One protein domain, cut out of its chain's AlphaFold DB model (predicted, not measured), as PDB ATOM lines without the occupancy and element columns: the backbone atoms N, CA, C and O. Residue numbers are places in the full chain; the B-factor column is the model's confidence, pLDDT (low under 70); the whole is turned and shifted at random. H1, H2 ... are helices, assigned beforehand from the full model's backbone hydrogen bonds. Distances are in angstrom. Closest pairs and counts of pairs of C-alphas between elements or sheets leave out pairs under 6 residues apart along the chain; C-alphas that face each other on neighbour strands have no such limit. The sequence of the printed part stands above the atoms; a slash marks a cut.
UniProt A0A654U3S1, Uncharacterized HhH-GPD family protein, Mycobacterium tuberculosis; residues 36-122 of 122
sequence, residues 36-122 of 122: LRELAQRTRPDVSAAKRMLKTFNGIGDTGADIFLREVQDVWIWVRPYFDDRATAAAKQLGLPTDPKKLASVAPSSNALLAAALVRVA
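This is residues 36 to 122 of the 122 residues of the protein "Uncharacterized HhH-GPD family protein" of Mycobacterium tuberculosis (UniProt A0A654U3S1). Look for two groups of three short helices, one after the other along the longest axis: H1, H2 and H3 in one, H4, H5 and H6 in the other. The two longest helices, H3 and H6, touch where the groups meet, and the long link of residues 73 to 84 leads from one group to the other. The 87 printed residues hold six named helices, H1 to H6 in chain order, and no named strand; the class is all helix, with mostly crossed packing. The whole is compact, with a radius of gyration of the C-alphas of 12.7 A and spans of 37 by 25 by 17 A.

Find C-alpha 62 at (153.956, 138.577, 142.040); from there H3 runs 15.2 A to residue 72. H6, residues 111 to 121, runs 15.6 A and ends at C-alpha 121 at (163.644, 124.778, 130.920). H4 is residues 85 to 93, 12.3 A; H2 is residues 47 to 54, 10.5 A; H5 is residues 100 to 106, 10.3 A. H1, residues 37 to 43, 9.9 A, begins at C-alpha 37 at (158.841, 131.258, 160.162).

H3 touches H6, opposite ways at a steep tilt of 49 degrees; their closest C-alphas, Glu 71 and Ala 112, are 5.1 A apart. H3 touches H2 at Ala 65 and Lys 51, C-alphas 5.6 A apart, and H2 touches H1 at Ala 50 and Thr 43, 5.4 A. H6 touches H4 at a steep tilt of 68 degrees, only just short of about perpendicular; the closest C-alphas, Leu 118 and Ala 87, are 5.1 A apart. H5 is close to H6 but not clearly touching, C-alphas 104 and 111 being 5.8 A apart. H1 and H6 are apart. In H1, H2, H3, H4 and H6 every O i to N i+4 pair is within hydrogen-bond range; in H5, 2 of 3.

The C-alphas of Glu 38 and Gly 95, the two farthest apart, are 38.0 A apart. The printed part has no cut, and the link from H3 to H4 is long. No printed residue of this model is under pLDDT 70.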
ATOM      1  N   LEU A  36     161.710 134.272 159.226       96.06
ATOM      2  CA  LEU A  36     160.531 134.226 158.357       96.06
ATOM      3  C   LEU A  36     159.554 133.087 158.692       96.06
ATOM      4  O   LEU A  36     158.455 133.066 158.136       96.06
ATOM      5  N   ARG A  37     159.863 132.174 159.623       95.81
ATOM      6  CA  ARG A  37     158.841 131.258 160.162       95.81
ATOM      7  C   ARG A  37     157.711 132.024 160.853       95.81
ATOM      8  O   ARG A  37     156.588 131.532 160.852       95.81
ATOM      9  N   GLU A  38     157.956 133.237 161.345       97.69
ATOM     10  CA  GLU A  38     156.910 134.147 161.834       97.69
ATOM     11  C   GLU A  38     155.920 134.539 160.726       97.69
ATOM     12  O   GLU A  38     154.711 134.570 160.949       97.69
ATOM     13  N   LEU A  39     156.406 134.766 159.496       98.00
ATOM     14  CA  LEU A  39     155.549 134.996 158.326       98.00
ATOM     15  C   LEU A  39     154.651 133.775 158.103       98.00
ATOM     16  O   LEU A  39     153.434 133.921 158.006       98.00
ATOM     17  N   ALA A  40     155.235 132.572 158.109       97.25
ATOM     18  CA  ALA A  40     154.487 131.330 157.932       97.25
ATOM     19  C   ALA A  40     153.420 131.110 159.011       97.25
ATOM     20  O   ALA A  40     152.301 130.726 158.679       97.25
ATOM     21  N   GLN A  41     153.746 131.362 160.281       97.31
ATOM     22  CA  GLN A  41     152.809 131.223 161.399       97.31
ATOM     23  C   GLN A  41     151.601 132.152 161.248       97.31
ATOM     24  O   GLN A  41     150.469 131.723 161.449       97.31
ATOM     25  N   ARG A  42     151.833 133.402 160.830       97.75
ATOM     26  CA  ARG A  42     150.779 134.408 160.623       97.75
ATOM     27  C   ARG A  42     149.851 134.090 159.447       97.75
ATOM     28  O   ARG A  42     148.737 134.605 159.411       97.75
ATOM     29  N   THR A  43     150.297 133.296 158.471       98.12
ATOM     30  CA  THR A  43     149.539 133.060 157.227       98.12
ATOM     31  C   THR A  43     149.034 131.640 157.055       98.12
ATOM     32  O   THR A  43     148.107 131.434 156.277       98.12
ATOM     33  N   ARG A  44     149.618 130.643 157.731       95.75
ATOM     34  CA  ARG A  44     149.197 129.246 157.577       95.75
ATOM     35  C   ARG A  44     147.726 129.087 158.003       95.75
ATOM     36  O   ARG A  44     147.355 129.589 159.061       95.75
ATOM     37  N   PRO A  45     146.907 128.322 157.257       96.25
ATOM     38  CA  PRO A  45     147.235 127.558 156.045       96.25
ATOM     39  C   PRO A  45     146.968 128.287 154.713       96.25
ATOM     40  O   PRO A  45     147.001 127.646 153.665       96.25
ATOM     41  N   ASP A  46     146.706 129.595 154.712       98.19
ATOM     42  CA  ASP A  46     146.370 130.361 153.506       98.19
ATOM     43  C   ASP A  46     147.627 130.773 152.712       98.19
ATOM     44  O   ASP A  46     148.310 131.760 153.004       98.19
ATOM     45  N   VAL A  47     147.913 130.031 151.640       98.06
ATOM     46  CA  VAL A  47     149.010 130.330 150.700       98.06
ATOM     47  C   VAL A  47     148.820 131.684 150.012       98.06
ATOM     48  O   VAL A  47     149.792 132.399 149.758       98.06
ATOM     49  N   SER A  48     147.577 132.091 149.754       97.94
ATOM     50  CA  SER A  48     147.294 133.399 149.163       97.94
ATOM     51  C   SER A  48     147.594 134.525 150.154       97.94
ATOM     52  O   SER A  48     148.106 135.568 149.743       97.94
ATOM     53  N   ALA A  49     147.346 134.327 151.454       98.50
ATOM     54  CA  ALA A  49     147.780 135.263 152.495       98.50
ATOM     55  C   ALA A  49     149.305 135.369 152.559       98.50
ATOM     56  O   ALA A  49     149.824 136.483 152.618       98.50
ATOM     57  N   ALA A  50     150.024 134.248 152.457       98.50
ATOM     58  CA  ALA A  50     151.485 134.256 152.380       98.50
ATOM     59  C   ALA A  50     151.992 135.037 151.167       98.50
ATOM     60  O   ALA A  50     152.841 135.914 151.321       98.50
ATOM     61  N   LYS A  51     151.411 134.805 149.980       98.50
ATOM     62  CA  LYS A  51     151.733 135.568 148.764       98.50
ATOM     63  C   LYS A  51     151.480 137.063 148.959       98.50
ATOM     64  O   LYS A  51     152.354 137.873 148.655       98.50
ATOM     65  N   ARG A  52     150.319 137.448 149.504       98.56
ATOM     66  CA  ARG A  52     149.990 138.856 149.802       98.56
ATOM     67  C   ARG A  52     150.983 139.476 150.785       98.56
ATOM     68  O   ARG A  52     151.417 140.600 150.558       98.56
ATOM     69  N   MET A  53     151.375 138.755 151.834       98.19
ATOM     70  CA  MET A  53     152.297 139.272 152.847       98.19
ATOM     71  C   MET A  53     153.731 139.396 152.322       98.19
ATOM     72  O   MET A  53     154.378 140.412 152.567       98.19
ATOM     73  N   LEU A  54     154.206 138.439 151.517       98.25
ATOM     74  CA  LEU A  54     155.485 138.542 150.802       98.25
ATOM     75  C   LEU A  54     155.534 139.785 149.904       98.25
ATOM     76  O   LEU A  54     156.541 140.488 149.883       98.25
ATOM     77  N   LYS A  55     154.423 140.119 149.236       98.25
ATOM     78  CA  LYS A  55     154.306 141.321 148.394       98.25
ATOM     79  C   LYS A  55     154.340 142.644 149.169       98.25
ATOM     80  O   LYS A  55     154.418 143.703 148.556       98.25
ATOM     81  N   THR A  56     154.292 142.618 150.503       96.81
ATOM     82  CA  THR A  56     154.472 143.835 151.315       96.81
ATOM     83  C   THR A  56     155.939 144.251 151.429       96.81
ATOM     84  O   THR A  56     156.224 145.405 151.753       96.81
ATOM     85  N   PHE A  57     156.885 143.350 151.151       96.44
ATOM     86  CA  PHE A  57     158.303 143.688 151.090       96.44
ATOM     87  C   PHE A  57     158.588 144.524 149.838       96.44
ATOM     88  O   PHE A  57     158.254 144.134 148.719       96.44
ATOM     89  N   ASN A  58     159.230 145.679 150.021       92.25
ATOM     90  CA  ASN A  58     159.535 146.584 148.917       92.25
ATOM     91  C   ASN A  58     160.388 145.882 147.844       92.25
ATOM     92  O   ASN A  58     161.446 145.339 148.149       92.25
ATOM     93  N   GLY A  59     159.941 145.921 146.588       90.75
ATOM     94  CA  GLY A  59     160.598 145.240 145.468       90.75
ATOM     95  C   GLY A  59     160.170 143.784 145.248       90.75
ATOM     96  O   GLY A  59     160.654 143.165 144.303       90.75
ATOM     97  N   ILE A  60     159.251 143.239 146.055       96.25
ATOM     98  CA  ILE A  60     158.678 141.903 145.848       96.25
ATOM     99  C   ILE A  60     157.299 142.028 145.187       96.25
ATOM    100  O   ILE A  60     156.297 142.322 145.831       96.25
ATOM    101  N   GLY A  61     157.254 141.802 143.873       96.25
ATOM    102  CA  GLY A  61     156.008 141.657 143.107       96.25
ATOM    103  C   GLY A  61     155.519 140.206 143.045       96.25
ATOM    104  O   GLY A  61     156.090 139.325 143.690       96.25
ATOM    105  N   ASP A  62     154.504 139.933 142.216       97.25
ATOM    106  CA  ASP A  62     153.956 138.577 142.040       97.25
ATOM    107  C   ASP A  62     155.036 137.552 141.684       97.25
ATOM    108  O   ASP A  62     155.153 136.539 142.362       97.25
ATOM    109  N   THR A  63     155.915 137.874 140.729       96.25
ATOM    110  CA  THR A  63     157.030 136.993 140.349       96.25
ATOM    111  C   THR A  63     157.978 136.696 141.512       96.25
ATOM    112  O   THR A  63     158.423 135.562 141.656       96.25
ATOM    113  N   GLY A  64     158.295 137.691 142.347       96.75
ATOM    114  CA  GLY A  64     159.184 137.500 143.497       96.75
ATOM    115  C   GLY A  64     158.548 136.620 144.572       96.75
ATOM    116  O   GLY A  64     159.199 135.723 145.105       96.75
ATOM    117  N   ALA A  65     157.257 136.830 144.840       98.19
ATOM    118  CA  ALA A  65     156.504 135.996 145.768       98.19
ATOM    119  C   ALA A  65     156.342 134.558 145.242       98.19
ATOM    120  O   ALA A  65     156.485 133.615 146.014       98.19
ATOM    121  N   ASP A  66     156.126 134.381 143.934       97.94
ATOM    122  CA  ASP A  66     156.057 133.064 143.294       97.94
ATOM    123  C   ASP A  66     157.392 132.317 143.357       97.94
ATOM    124  O   ASP A  66     157.405 131.132 143.679       97.94
ATOM    125  N   ILE A  67     158.520 133.006 143.129       97.25
ATOM    126  CA  ILE A  67     159.860 132.431 143.343       97.25
ATOM    127  C   ILE A  67     159.996 131.950 144.788       97.25
ATOM    128  O   ILE A  67     160.354 130.797 145.010       97.25
ATOM    129  N   PHE A  68     159.679 132.799 145.767       97.69
ATOM    130  CA  PHE A  68     159.798 132.426 147.176       97.69
ATOM    131  C   PHE A  68     158.933 131.205 147.517       97.69
ATOM    132  O   PHE A  68     159.423 130.259 148.127       97.69
ATOM    133  N   LEU A  69     157.661 131.197 147.102       98.06
ATOM    134  CA  LEU A  69     156.726 130.110 147.400       98.06
ATOM    135  C   LEU A  69     157.102 128.798 146.700       98.06
ATOM    136  O   LEU A  69     156.952 127.734 147.303       98.06
ATOM    137  N   ARG A  70     157.657 128.857 145.479       96.94
ATOM    138  CA  ARG A  70     158.210 127.675 144.803       96.94
ATOM    139  C   ARG A  70     159.337 127.033 145.603       96.94
ATOM    140  O   ARG A  70     159.328 125.817 145.744       96.94
ATOM    141  N   GLU A  71     160.277 127.824 146.110       95.94
ATOM    142  CA  GLU A  71     161.463 127.307 146.807       95.94
ATOM    143  C   GLU A  71     161.140 126.885 148.251       95.94
ATOM    144  O   GLU A  71     161.590 125.845 148.729       95.94
ATOM    145  N   VAL A  72     160.315 127.664 148.959       96.44
ATOM    146  CA  VAL A  72     160.051 127.442 150.389       96.44
ATOM    147  C   VAL A  72     159.147 126.241 150.651       96.44
ATOM    148  O   VAL A  72     159.122 125.761 151.779       96.44
ATOM    149  N   GLN A  73     158.398 125.736 149.664       95.81
ATOM    150  CA  GLN A  73     157.396 124.680 149.879       95.81
ATOM    151  C   GLN A  73     157.984 123.363 150.412       95.81
ATOM    152  O   GLN A  73     157.253 122.560 150.988       95.81
ATOM    153  N   ASP A  74     159.294 123.143 150.280       92.38
ATOM    154  CA  ASP A  74     159.963 121.983 150.879       92.38
ATOM    155  C   ASP A  74     160.296 122.167 152.369       92.38
ATOM    156  O   ASP A  74     160.481 121.186 153.086       92.38
ATOM    157  N   VAL A  75     160.269 123.408 152.858       93.81
ATOM    158  CA  VAL A  75     160.395 123.770 154.278       93.81
ATOM    159  C   VAL A  75     159.016 124.037 154.888       93.81
ATOM    160  O   VAL A  75     158.685 123.555 155.971       93.81
ATOM    161  N   TRP A  76     158.168 124.789 154.187       96.06
ATOM    162  CA  TRP A  76     156.787 125.085 154.556       96.06
ATOM    163  C   TRP A  76     155.855 124.125 153.827       96.06
ATOM    164  O   TRP A  76     155.158 124.502 152.891       96.06
ATOM    165  N   ILE A  77     155.814 122.872 154.280       93.94
ATOM    166  CA  ILE A  77     155.082 121.785 153.604       93.94
ATOM    167  C   ILE A  77     153.587 122.062 153.376       93.94
ATOM    168  O   ILE A  77     152.985 121.462 152.496       93.94
ATOM    169  N   TRP A  78     152.985 122.977 154.140       96.00
ATOM    170  CA  TRP A  78     151.593 123.403 153.973       96.00
ATOM    171  C   TRP A  78     151.366 124.268 152.721       96.00
ATOM    172  O   TRP A  78     150.224 124.459 152.323       96.00
ATOM    173  N   VAL A  79     152.438 124.772 152.101       97.12
ATOM    174  CA  VAL A  79     152.417 125.471 150.808       97.12
ATOM    175  C   VAL A  79     152.312 124.480 149.644       97.12
ATOM    176  O   VAL A  79     151.908 124.859 148.548       97.12
ATOM    177  N   ARG A  80     152.653 123.201 149.859       94.94
ATOM    178  CA  ARG A  80     152.623 122.196 148.796       94.94
ATOM    179  C   ARG A  80     151.182 121.844 148.385       94.94
ATOM    180  O   ARG A  80     150.324 121.674 149.252       94.94
ATOM    181  N   PRO A  81     150.951 121.568 147.090       96.50
ATOM    182  CA  PRO A  81     151.858 121.826 145.971       96.50
ATOM    183  C   PRO A  81     151.788 123.287 145.505       96.50
ATOM    184  O   PRO A  81     150.693 123.822 145.336       96.50
ATOM    185  N   TYR A  82     152.943 123.902 145.230       97.44
ATOM    186  CA  TYR A  82     153.018 125.240 144.642       97.44
ATOM    187  C   TYR A  82     153.707 125.210 143.279       97.44
ATOM    188  O   TYR A  82     154.933 125.120 143.178       97.44
ATOM    189  N   PHE A  83     152.893 125.316 142.232       97.44
ATOM    190  CA  PHE A  83     153.320 125.506 140.850       97.44
ATOM    191  C   PHE A  83     152.629 126.765 140.335       97.44
ATOM    192  O   PHE A  83     151.416 126.769 140.148       97.44
ATOM    193  N   ASP A  84     153.384 127.848 140.163       96.12
ATOM    194  CA  ASP A  84     152.849 129.078 139.585       96.12
ATOM    195  C   ASP A  84     152.635 128.927 138.071       96.12
ATOM    196  O   ASP A  84     152.978 127.906 137.463       96.12
ATOM    197  N   ASP A  85     152.084 129.965 137.446       95.12
ATOM    198  CA  ASP A  85     151.735 129.944 136.023       95.12
ATOM    199  C   ASP A  85     152.939 129.617 135.133       95.12
ATOM    200  O   ASP A  85     152.797 128.889 134.152       95.12
ATOM    201  N   ARG A  86     154.142 130.088 135.497       95.38
ATOM    202  CA  ARG A  86     155.375 129.775 134.758       95.38
ATOM    203  C   ARG A  86     155.722 128.292 134.829       95.38
ATOM    204  O   ARG A  86     155.968 127.684 133.789       95.38
ATOM    205  N   ALA A  87     155.718 127.701 136.025       96.69
ATOM    206  CA  ALA A  87     155.991 126.275 136.184       96.69
ATOM    207  C   ALA A  87     154.941 125.416 135.457       96.69
ATOM    208  O   ALA A  87     155.285 124.457 134.769       96.69
ATOM    209  N   THR A  88     153.664 125.794 135.548       97.00
ATOM    210  CA  THR A  88     152.560 125.077 134.892       97.00
ATOM    211  C   THR A  88     152.609 125.206 133.364       97.00
ATOM    212  O   THR A  88     152.337 124.239 132.649       97.00
ATOM    213  N   ALA A  89     152.998 126.372 132.837       96.62
ATOM    214  CA  ALA A  89     153.190 126.582 131.404       96.62
ATOM    215  C   ALA A  89     154.333 125.722 130.845       96.62
ATOM    216  O   ALA A  89     154.159 125.071 129.812       96.62
ATOM    217  N   ALA A  90     155.460 125.653 131.556       97.31
ATOM    218  CA  ALA A  90     156.576 124.783 131.198       97.31
ATOM    219  C   ALA A  90     156.176 123.300 131.228       97.31
ATOM    220  O   ALA A  90     156.465 122.551 130.297       97.31
ATOM    221  N   ALA A  91     155.434 122.879 132.261       97.56
ATOM    222  CA  ALA A  91     154.918 121.515 132.361       97.56
ATOM    223  C   ALA A  91     154.070 121.151 131.134       97.56
ATOM    224  O   ALA A  91     154.276 120.098 130.531       97.56
ATOM    225  N   LYS A  92     153.191 122.062 130.697       97.50
ATOM    226  CA  LYS A  92     152.389 121.888 129.480       97.50
ATOM    227  C   LYS A  92     153.254 121.700 128.229       97.50
ATOM    228  O   LYS A  92     152.956 120.821 127.425       97.50
ATOM    229  N   GLN A  93     154.302 122.508 128.056       97.31
ATOM    230  CA  GLN A  93     155.215 122.408 126.906       97.31
ATOM    231  C   GLN A  93     155.969 121.073 126.869       97.31
ATOM    232  O   GLN A  93     156.243 120.555 125.791       97.31
ATOM    233  N   LEU A  94     156.252 120.494 128.037       96.56
ATOM    234  CA  LEU A  94     156.932 119.206 128.184       96.56
ATOM    235  C   LEU A  94     155.982 117.996 128.165       96.56
ATOM    236  O   LEU A  94     156.430 116.869 128.362       96.56
ATOM    237  N   GLY A  95     154.676 118.204 127.966       96.94
ATOM    238  CA  GLY A  95     153.679 117.126 127.990       96.94
ATOM    239  C   GLY A  95     153.391 116.560 129.388       96.94
ATOM    240  O   GLY A  95     152.837 115.468 129.507       96.94
ATOM    241  N   LEU A  96     153.753 117.286 130.448       97.19
ATOM    242  CA  LEU A  96     153.466 116.921 131.835       97.19
ATOM    243  C   LEU A  96     152.060 117.393 132.263       97.19
ATOM    244  O   LEU A  96     151.497 118.310 131.658       97.19
ATOM    245  N   PRO A  97     151.473 116.802 133.327       96.88
ATOM    246  CA  PRO A  97     150.194 117.258 133.864       96.88
ATOM    247  C   PRO A  97     150.235 118.731 134.297       96.88
ATOM    248  O   PRO A  97     151.194 119.167 134.924       96.88
ATOM    249  N   THR A  98     149.168 119.483 134.025       95.00
ATOM    250  CA  THR A  98     149.049 120.901 134.420       95.00
ATOM    251  C   THR A  98     148.215 121.124 135.681       95.00
ATOM    252  O   THR A  98     148.209 122.218 136.230       95.00
ATOM    253  N   ASP A  99     147.496 120.103 136.154       95.94
ATOM    254  CA  ASP A  99     146.846 120.153 137.463       95.94
ATOM    255  C   ASP A  99     147.920 120.073 138.565       95.94
ATOM    256  O   ASP A  99     148.695 119.112 138.559       95.94
ATOM    257  N   PRO A 100     147.973 121.013 139.529       93.62
ATOM    258  CA  PRO A 100     149.032 121.048 140.539       93.62
ATOM    259  C   PRO A 100     149.164 119.767 141.368       93.62
ATOM    260  O   PRO A 100     150.276 119.381 141.728       93.62
ATOM    261  N   LYS A 101     148.054 119.075 141.666       94.69
ATOM    262  CA  LYS A 101     148.091 117.826 142.443       94.69
ATOM    263  C   LYS A 101     148.644 116.678 141.606       94.69
ATOM    264  O   LYS A 101     149.467 115.908 142.097       94.69
ATOM    265  N   LYS A 102     148.238 116.577 140.339       96.88
ATOM    266  CA  LYS A 102     148.799 115.589 139.405       96.88
ATOM    267  C   LYS A 102     150.271 115.865 139.119       96.88
ATOM    268  O   LYS A 102     151.062 114.930 139.112       96.88
ATOM    269  N   LEU A 103     150.658 117.124 138.941       96.31
ATOM    270  CA  LEU A 103     152.049 117.494 138.694       96.31
ATOM    271  C   LEU A 103     152.946 117.170 139.896       96.31
ATOM    272  O   LEU A 103     154.009 116.585 139.723       96.31
ATOM    273  N   ALA A 104     152.478 117.440 141.118       95.94
ATOM    274  CA  ALA A 104     153.176 117.048 142.346       95.94
ATOM    275  C   ALA A 104     153.435 115.537 142.437       95.94
ATOM    276  O   ALA A 104     154.455 115.107 142.966       95.94
ATOM    277  N   SER A 105     152.523 114.717 141.903       95.25
ATOM    278  CA  SER A 105     152.657 113.255 141.941       95.25
ATOM    279  C   SER A 105     153.833 112.723 141.111       95.25
ATOM    280  O   SER A 105     154.300 111.618 141.369       95.25
ATOM    281  N   VAL A 106     154.359 113.520 140.169       93.62
ATOM    282  CA  VAL A 106     155.549 113.180 139.370       93.62
ATOM    283  C   VAL A 106     156.826 113.228 140.220       93.62
ATOM    284  O   VAL A 106     157.764 112.481 139.957       93.62
ATOM    285  N   ALA A 107     156.860 114.067 141.262       90.81
ATOM    286  CA  ALA A 107     157.991 114.188 142.184       90.81
ATOM    287  C   ALA A 107     157.523 114.362 143.647       90.81
ATOM    288  O   ALA A 107     157.752 115.419 144.239       90.81
ATOM    289  N   PRO A 108     156.918 113.333 144.279       86.31
ATOM    290  CA  PRO A 108     156.199 113.470 145.554       86.31
ATOM    291  C   PRO A 108     157.020 114.039 146.722       86.31
ATOM    292  O   PRO A 108     156.466 114.629 147.650       86.31
ATOM    293  N   SER A 109     158.340 113.856 146.692       86.00
ATOM    294  CA  SER A 109     159.270 114.306 147.736       86.00
ATOM    295  C   SER A 109     160.103 115.524 147.329       86.00
ATOM    296  O   SER A 109     160.991 115.922 148.081       86.00
ATOM    297  N   SER A 110     159.864 116.104 146.150       91.94
ATOM    298  CA  SER A 110     160.743 117.123 145.557       91.94
ATOM    299  C   SER A 110     159.969 118.156 144.729       91.94
ATOM    300  O   SER A 110     160.411 118.561 143.654       91.94
ATOM    301  N   ASN A 111     158.806 118.595 145.225       95.38
ATOM    302  CA  ASN A 111     157.961 119.575 144.535       95.38
ATOM    303  C   ASN A 111     158.678 120.911 144.293       95.38
ATOM    304  O   ASN A 111     158.520 121.469 143.208       95.38
ATOM    305  N   ALA A 112     159.479 121.412 145.249       96.62
ATOM    306  CA  ALA A 112     160.239 122.649 145.034       96.62
ATOM    307  C   ALA A 112     161.256 122.487 143.896       96.62
ATOM    308  O   ALA A 112     161.313 123.316 142.989       96.62
ATOM    309  N   LEU A 113     162.000 121.373 143.894       96.06
ATOM    310  CA  LEU A 113     162.965 121.059 142.838       96.06
ATOM    311  C   LEU A 113     162.284 120.922 141.472       96.06
ATOM    312  O   LEU A 113     162.795 121.457 140.489       96.06
ATOM    313  N   LEU A 114     161.129 120.250 141.410       96.75
ATOM    314  CA  LEU A 114     160.349 120.124 140.181       96.75
ATOM    315  C   LEU A 114     159.883 121.496 139.680       96.75
ATOM    316  O   LEU A 114     160.098 121.823 138.516       96.75
ATOM    317  N   ALA A 115     159.306 122.327 140.552       97.06
ATOM    318  CA  ALA A 115     158.851 123.669 140.194       97.06
ATOM    319  C   ALA A 115     160.012 124.555 139.697       97.06
ATOM    320  O   ALA A 115     159.869 125.264 138.701       97.06
ATOM    321  N   ALA A 116     161.177 124.482 140.349       95.69
ATOM    322  CA  ALA A 116     162.382 125.195 139.934       95.69
ATOM    323  C   ALA A 116     162.936 124.686 138.593       95.69
ATOM    324  O   ALA A 116     163.339 125.489 137.752       95.69
ATOM    325  N   ALA A 117     162.949 123.367 138.371       96.00
ATOM    326  CA  ALA A 117     163.398 122.764 137.117       96.00
ATOM    327  C   ALA A 117     162.511 123.189 135.940       96.00
ATOM    328  O   ALA A 117     163.035 123.611 134.914       96.00
ATOM    329  N   LEU A 118     161.187 123.168 136.124       96.75
ATOM    330  CA  LEU A 118     160.207 123.601 135.125       96.75
ATOM    331  C   LEU A 118     160.431 125.054 134.682       96.75
ATOM    332  O   LEU A 118     160.418 125.344 133.494       96.75
ATOM    333  N   VAL A 119     160.712 125.969 135.613       95.44
ATOM    334  CA  VAL A 119     160.958 127.381 135.266       95.44
ATOM    335  C   VAL A 119     162.306 127.597 134.559       95.44
ATOM    336  O   VAL A 119     162.461 128.597 133.867       95.44
ATOM    337  N   ARG A 120     163.285 126.693 134.708       94.25
ATOM    338  CA  ARG A 120     164.605 126.804 134.050       94.25
ATOM    339  C   ARG A 120     164.627 126.299 132.609       94.25
ATOM    340  O   ARG A 120     165.519 126.687 131.865       94.25
ATOM    341  N   VAL A 121     163.720 125.391 132.258       91.06
ATOM    342  CA  VAL A 121     163.644 124.778 130.920       91.06
ATOM    343  C   VAL A 121     162.676 125.502 129.979       91.06
ATOM    344  O   VAL A 121     162.602 125.134 128.810       91.06
ATOM    345  N   ALA A 122     161.944 126.496 130.492       74.12
ATOM    346  CA  ALA A 122     161.013 127.346 129.752       74.12
ATOM    347  C   ALA A 122     161.671 128.603 129.170       74.12
ATOM    348  O   ALA A 122     162.685 129.067 129.744       74.12
TER     349      ALA A 122